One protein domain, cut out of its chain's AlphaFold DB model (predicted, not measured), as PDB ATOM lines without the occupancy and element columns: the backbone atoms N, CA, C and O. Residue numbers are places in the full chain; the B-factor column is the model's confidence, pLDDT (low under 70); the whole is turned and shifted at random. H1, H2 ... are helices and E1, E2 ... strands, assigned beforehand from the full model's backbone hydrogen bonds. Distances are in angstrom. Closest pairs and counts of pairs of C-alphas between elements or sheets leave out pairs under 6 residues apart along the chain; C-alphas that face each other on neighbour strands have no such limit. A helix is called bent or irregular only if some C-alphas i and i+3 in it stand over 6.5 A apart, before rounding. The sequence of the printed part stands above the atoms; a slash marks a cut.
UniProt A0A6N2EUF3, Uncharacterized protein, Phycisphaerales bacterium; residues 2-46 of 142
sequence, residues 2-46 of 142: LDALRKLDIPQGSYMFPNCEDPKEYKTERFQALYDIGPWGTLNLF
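Overview. This is residues 2 to 46 of the 142 residues of an uncharacterized protein of Phycisphaerales bacterium (UniProt A0A6N2EUF3). A narrow two-stranded antiparallel ribbon, E1 beside E2, has a helix near each end: H1 by the end where E1 begins and E2 ends, and H2 past the other end. From E1 the chain goes out through a wide loop, residues 18 to 28, and H2, then comes back as E2, and these parts in a line make an elongated, loosely built shape. The printed part has 45 residues with two named helices and two named strands, in the order H1, E1, H2, E2; the sheet has the order E1 - E2, and the class is mixed, helices and strands. The whole is loose, with a radius of gyration of the C-alphas of 12.6 A, and the C-alphas span 34 by 19 by 15 A.

Along the chain. The strand E1 is residues 13 to 17, 12.9 A from first to last C-alpha, beginning at C-alpha 13 at (-31.997, -31.618, -2.497). The strand E2 is residues 41 to 45, 13.3 A long, ending at C-alpha 45 at (-28.950, -35.873, -2.150). The longest helix by residues, H2, is residues 29 to 37 and measures 12.4 A. The helix H1 is residues 2 to 8 and measures 10.2 A, beginning at C-alpha 2 at (-22.998, -42.769, 5.094).

Arrangement. E1 and E2 are antiparallel neighbours, with 163 degrees between their N-to-C directions. C-alphas that face each other are those of Met 16 and Thr 42, 4.4 A apart, and those of Gly 13 and Leu 45, 5.2 A apart. Across the pair, N 15 and O 43 are within hydrogen-bond range at 2.8 A, and so are N 41 and O 17 at 2.9 A. H1 is joined to E1 by a tight link of 4 residues. H2 is joined to E2 by a tight link of 3 residues. H1 and H2 are apart, and so are H1 and E2. In both helices every O i to N i+4 pair is within hydrogen-bond range, and neither helix is bent.

Size, cuts and confidence. The two C-alphas farthest apart are those of Asp 3, in H1, and Lys 27, in the link before H2, at 35.0 A. The first and last printed C-alphas, of Leu 2 and Phe 46, are 13.4 A apart. The printed part runs from residue 2 to 46 and has no cut. The link from E1 to H2, with 11 residues, is long. The mean pLDDT of the printed part is 92.1, and no printed residue is under 70.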
ATOM      1  N   LEU A   2     -21.585 -42.394   5.246       91.50
ATOM      2  CA  LEU A   2     -22.998 -42.769   5.094       91.50
ATOM      3  C   LEU A   2     -23.787 -42.707   6.415       91.50
ATOM      4  O   LEU A   2     -24.815 -42.043   6.470       91.50
ATOM      5  N   ASP A   3     -23.278 -43.308   7.494       95.25
ATOM      6  CA  ASP A   3     -23.975 -43.300   8.792       95.25
ATOM      7  C   ASP A   3     -24.116 -41.902   9.403       95.25
ATOM      8  O   ASP A   3     -25.103 -41.620  10.075       95.25
ATOM      9  N   ALA A   4     -23.153 -41.011   9.155       92.75
ATOM     10  CA  ALA A   4     -23.233 -39.626   9.612       92.75
ATOM     11  C   ALA A   4     -24.338 -38.867   8.863       92.75
ATOM     12  O   ALA A   4     -25.152 -38.204   9.493       92.75
ATOM     13  N   LEU A   5     -24.418 -39.032   7.538       91.81
ATOM     14  CA  LEU A   5     -25.465 -38.414   6.720       91.81
ATOM     15  C   LEU A   5     -26.860 -38.940   7.080       91.81
ATOM     16  O   LEU A   5     -27.798 -38.157   7.160       91.81
ATOM     17  N   ARG A   6     -26.991 -40.241   7.369       91.06
ATOM     18  CA  ARG A   6     -28.262 -40.832   7.818       91.06
ATOM     19  C   ARG A   6     -28.748 -40.262   9.149       91.06
ATOM     20  O   ARG A   6     -29.948 -40.135   9.334       91.06
ATOM     21  N   LYS A   7     -27.838 -39.932  10.070       95.81
ATOM     22  CA  LYS A   7     -28.192 -39.339  11.372       95.81
ATOM     23  C   LYS A   7     -28.673 -37.893  11.266       95.81
ATOM     24  O   LYS A   7     -29.411 -37.458  12.138       95.81
ATOM     25  N   LEU A   8     -28.226 -37.158  10.247       94.12
ATOM     26  CA  LEU A   8     -28.611 -35.761  10.035       94.12
ATOM     27  C   LEU A   8     -30.001 -35.611   9.399       94.12
ATOM     28  O   LEU A   8     -30.519 -34.502   9.398       94.12
ATOM     29  N   ASP A   9     -30.566 -36.697   8.855       91.81
ATOM     30  CA  ASP A   9     -31.904 -36.747   8.241       91.81
ATOM     31  C   ASP A   9     -32.182 -35.586   7.264       91.81
ATOM     32  O   ASP A   9     -33.259 -34.994   7.227       91.81
ATOM     33  N   ILE A  10     -31.159 -35.218   6.481       92.00
ATOM     34  CA  ILE A  10     -31.247 -34.107   5.528       92.00
ATOM     35  C   ILE A  10     -32.183 -34.526   4.382       92.00
ATOM     36  O   ILE A  10     -31.954 -35.582   3.778       92.00
ATOM     37  N   PRO A  11     -33.196 -33.710   4.036       92.56
ATOM     38  CA  PRO A  11     -34.078 -33.991   2.910       92.56
ATOM     39  C   PRO A  11     -33.332 -34.125   1.575       92.56
ATOM     40  O   PRO A  11     -32.200 -33.677   1.402       92.56
ATOM     41  N   GLN A  12     -33.991 -34.724   0.583       93.56
ATOM     42  CA  GLN A  12     -33.483 -34.705  -0.791       93.56
ATOM     43  C   GLN A  12     -33.326 -33.257  -1.286       93.56
ATOM     44  O   GLN A  12     -34.197 -32.418  -1.048       93.56
ATOM     45  N   GLY A  13     -32.248 -32.971  -2.015       93.56
ATOM     46  CA  GLY A  13     -31.997 -31.618  -2.497       93.56
ATOM     47  C   GLY A  13     -30.551 -31.334  -2.874       93.56
ATOM     48  O   GLY A  13     -29.668 -32.188  -2.764       93.56
ATOM     49  N   SER A  14     -30.344 -30.101  -3.328       93.19
ATOM     50  CA  SER A  14     -29.047 -29.527  -3.673       93.19
ATOM     51  C   SER A  14     -28.724 -28.432  -2.671       93.19
ATOM     52  O   SER A  14     -29.386 -27.399  -2.633       93.19
ATOM     53  N   TYR A  15     -27.705 -28.668  -1.859       92.62
ATOM     54  CA  TYR A  15     -27.272 -27.774  -0.796       92.62
ATOM     55  C   TYR A  15     -25.899 -27.216  -1.143       92.62
ATOM     56  O   TYR A  15     -25.030 -27.954  -1.603       92.62
ATOM     57  N   MET A  16     -25.692 -25.931  -0.892       91.69
ATOM     58  CA  MET A  16     -24.371 -25.309  -0.859       91.69
ATOM     59  C   MET A  16     -24.027 -25.021   0.600       91.69
ATOM     60  O   MET A  16     -24.924 -24.806   1.405       91.69
ATOM     61  N   PHE A  17     -22.756 -25.048   0.974       92.12
ATOM     62  CA  PHE A  17     -22.331 -24.614   2.298       92.12
ATOM     63  C   PHE A  17     -20.983 -23.886   2.205       92.12
ATOM     64  O   PHE A  17     -20.121 -24.342   1.452       92.12
ATOM     65  N   PRO A  18     -20.803 -22.774   2.942       92.81
ATOM     66  CA  PRO A  18     -21.829 -22.063   3.721       92.81
ATOM     67  C   PRO A  18     -22.913 -21.441   2.815       92.81
ATOM     68  O   PRO A  18     -22.597 -20.896   1.760       92.81
ATOM     69  N   ASN A  19     -24.192 -21.556   3.199       89.94
ATOM     70  CA  ASN A  19     -25.324 -21.019   2.431       89.94
ATOM     71  C   ASN A  19     -25.821 -19.709   3.042       89.94
ATOM     72  O   ASN A  19     -26.111 -19.672   4.236       89.94
ATOM     73  N   CYS A  20     -25.979 -18.670   2.224       89.31
ATOM     74  CA  CYS A  20     -26.633 -17.430   2.635       89.31
ATOM     75  C   CYS A  20     -28.113 -17.500   2.242       89.31
ATOM     76  O   CYS A  20     -28.432 -17.384   1.060       89.31
ATOM     77  N   GLU A  21     -29.008 -17.738   3.203       86.12
ATOM     78  CA  GLU A  21     -30.448 -17.865   2.917       86.12
ATOM     79  C   GLU A  21     -31.099 -16.517   2.585       86.12
ATOM     80  O   GLU A  21     -31.880 -16.433   1.638       86.12
ATOM     81  N   ASP A  22     -30.742 -15.458   3.317       90.12
ATOM     82  CA  ASP A  22     -31.124 -14.084   2.986       90.12
ATOM     83  C   ASP A  22     -29.925 -13.352   2.357       90.12
ATOM     84  O   ASP A  22     -28.943 -13.077   3.052       90.12
ATOM     85  N   PRO A  23     -29.992 -12.957   1.072       89.00
ATOM     86  CA  PRO A  23     -28.935 -12.193   0.409       89.00
ATOM     87  C   PRO A  23     -28.506 -10.915   1.146       89.00
ATOM     88  O   PRO A  23     -27.390 -10.432   0.941       89.00
ATOM     89  N   LYS A  24     -29.367 -10.346   2.000       91.62
ATOM     90  CA  LYS A  24     -29.042  -9.172   2.823       91.62
ATOM     91  C   LYS A  24     -28.014  -9.484   3.906       91.62
ATOM     92  O   LYS A  24     -27.241  -8.601   4.273       91.62
ATOM     93  N   GLU A  25     -27.971 -10.722   4.393       90.62
ATOM     94  CA  GLU A  25     -27.035 -11.145   5.434       90.62
ATOM     95  C   GLU A  25     -25.626 -11.402   4.896       90.62
ATOM     96  O   GLU A  25     -24.674 -11.431   5.673       90.62
ATOM     97  N   TYR A  26     -25.457 -11.513   3.575       88.19
ATOM     98  CA  TYR A  26     -24.184 -11.874   2.950       88.19
ATOM     99  C   TYR A  26     -23.026 -10.961   3.368       88.19
ATOM    100  O   TYR A  26     -21.916 -11.429   3.598       88.19
ATOM    101  N   LYS A  27     -23.273  -9.652   3.501       90.94
ATOM    102  CA  LYS A  27     -22.242  -8.665   3.870       90.94
ATOM    103  C   LYS A  27     -22.051  -8.503   5.380       90.94
ATOM    104  O   LYS A  27     -21.253  -7.670   5.796       90.94
ATOM    105  N   THR A  28     -22.799  -9.237   6.197       94.00
ATOM    106  CA  THR A  28     -22.660  -9.151   7.653       94.00
ATOM    107  C   THR A  28     -21.375  -9.831   8.102       94.00
ATOM    108  O   THR A  28     -20.984 -10.862   7.555       94.00
ATOM    109  N   GLU A  29     -20.745  -9.296   9.148       93.75
ATOM    110  CA  GLU A  29     -19.545  -9.898   9.742       93.75
ATOM    111  C   GLU A  29     -19.795 -11.344  10.186       93.75
ATOM    112  O   GLU A  29     -18.939 -12.206  10.015       93.75
ATOM    113  N   ARG A  30     -21.010 -11.638  10.676       89.62
ATOM    114  CA  ARG A  30     -21.428 -12.996  11.044       89.62
ATOM    115  C   ARG A  30     -21.333 -13.964   9.865       89.62
ATOM    116  O   ARG A  30     -20.805 -15.061  10.032       89.62
ATOM    117  N   PHE A  31     -21.880 -13.599   8.706       92.00
ATOM    118  CA  PHE A  31     -21.863 -14.490   7.549       92.00
ATOM    119  C   PHE A  31     -20.460 -14.610   6.949       92.00
ATOM    120  O   PHE A  31     -20.042 -15.710   6.604       92.00
ATOM    121  N   GLN A  32     -19.707 -13.508   6.896       93.12
ATOM    122  CA  GLN A  32     -18.314 -13.526   6.445       93.12
ATOM    123  C   GLN A  32     -17.449 -14.434   7.331       93.12
ATOM    124  O   GLN A  32     -16.727 -15.270   6.805       93.12
ATOM    125  N   ALA A  33     -17.626 -14.398   8.656       93.44
ATOM    126  CA  ALA A  33     -16.928 -15.307   9.564       93.44
ATOM    127  C   ALA A  33     -17.267 -16.789   9.306       93.44
ATOM    128  O   ALA A  33     -16.378 -17.636   9.369       93.44
ATOM    129  N   LEU A  34     -18.529 -17.121   8.989       91.12
ATOM    130  CA  LEU A  34     -18.912 -18.481   8.574       91.12
ATOM    131  C   LEU A  34     -18.259 -18.878   7.245       91.12
ATOM    132  O   LEU A  34     -17.871 -20.032   7.062       91.12
ATOM    133  N   TYR A  35     -18.146 -17.925   6.322       91.56
ATOM    134  CA  TYR A  35     -17.468 -18.111   5.048       91.56
ATOM    135  C   TYR A  35     -15.974 -18.388   5.259       91.56
ATOM    136  O   TYR A  35     -15.460 -19.364   4.723       91.56
ATOM    137  N   ASP A  36     -15.299 -17.632   6.122       93.19
ATOM    138  CA  ASP A  36     -13.861 -17.768   6.374       93.19
ATOM    139  C   ASP A  36     -13.476 -19.095   7.045       93.19
ATOM    140  O   ASP A  36     -12.434 -19.670   6.722       93.19
ATOM    141  N   ILE A  37     -14.307 -19.626   7.952       94.06
ATOM    142  CA  ILE A  37     -14.009 -20.908   8.621       94.06
ATOM    143  C   ILE A  37     -14.226 -22.128   7.709       94.06
ATOM    144  O   ILE A  37     -13.612 -23.176   7.927       94.06
ATOM    145  N   GLY A  38     -15.097 -22.013   6.699       90.44
ATOM    146  CA  GLY A  38     -15.527 -23.125   5.849       90.44
ATOM    147  C   GLY A  38     -16.142 -24.307   6.624       90.44
ATOM    148  O   GLY A  38     -16.605 -24.140   7.752       90.44
ATOM    149  N   PRO A  39     -16.189 -25.527   6.048       91.94
ATOM    150  CA  PRO A  39     -15.753 -25.923   4.703       91.94
ATOM    151  C   PRO A  39     -16.653 -25.367   3.594       91.94
ATOM    152  O   PRO A  39     -17.789 -24.989   3.856       91.94
ATOM    153  N   TRP A  40     -16.147 -25.332   2.355       92.06
ATOM    154  CA  TRP A  40     -16.905 -24.878   1.181       92.06
ATOM    155  C   TRP A  40     -17.257 -26.067   0.299       92.06
ATOM    156  O   TRP A  40     -16.393 -26.891  -0.014       92.06
ATOM    157  N   GLY A  41     -18.506 -26.161  -0.135       92.56
ATOM    158  CA  GLY A  41     -18.887 -27.215  -1.057       92.56
ATOM    159  C   GLY A  41     -20.369 -27.290  -1.359       92.56
ATOM    160  O   GLY A  41     -21.173 -26.445  -0.969       92.56
ATOM    161  N   THR A  42     -20.710 -28.352  -2.080       93.00
ATOM    162  CA  THR A  42     -22.088 -28.700  -2.409       93.00
ATOM    163  C   THR A  42     -22.394 -30.125  -1.981       93.00
ATOM    164  O   THR A  42     -21.552 -31.015  -2.129       93.00
ATOM    165  N   LEU A  43     -23.618 -30.364  -1.526       92.19
ATOM    166  CA  LEU A  43     -24.166 -31.680  -1.238       92.19
ATOM    167  C   LEU A  43     -25.418 -31.889  -2.092       92.19
ATOM    168  O   LEU A  43     -26.387 -31.152  -1.963       92.19
ATOM    169  N   ASN A  44     -25.396 -32.910  -2.946       93.56
ATOM    170  CA  ASN A  44     -26.556 -33.325  -3.732       93.56
ATOM    171  C   ASN A  44     -27.065 -34.672  -3.210       93.56
ATOM    172  O   ASN A  44     -26.370 -35.684  -3.321       93.56
ATOM    173  N   LEU A  45     -28.268 -34.678  -2.639       94.06
ATOM    174  CA  LEU A  45     -28.950 -35.873  -2.150       94.06
ATOM    175  C   LEU A  45     -30.008 -36.301  -3.163       94.06
ATOM    176  O   LEU A  45     -31.007 -35.615  -3.378       94.06
ATOM    177  N   PHE A  46     -29.757 -37.442  -3.806       93.44
ATOM    178  CA  PHE A  46     -30.663 -37.991  -4.806       93.44
ATOM    179  C   PHE A  46     -31.961 -38.502  -4.164       93.44
ATOM    180  O   PHE A  46     -31.910 -39.111  -3.096       93.44
TER     181      PHE A  46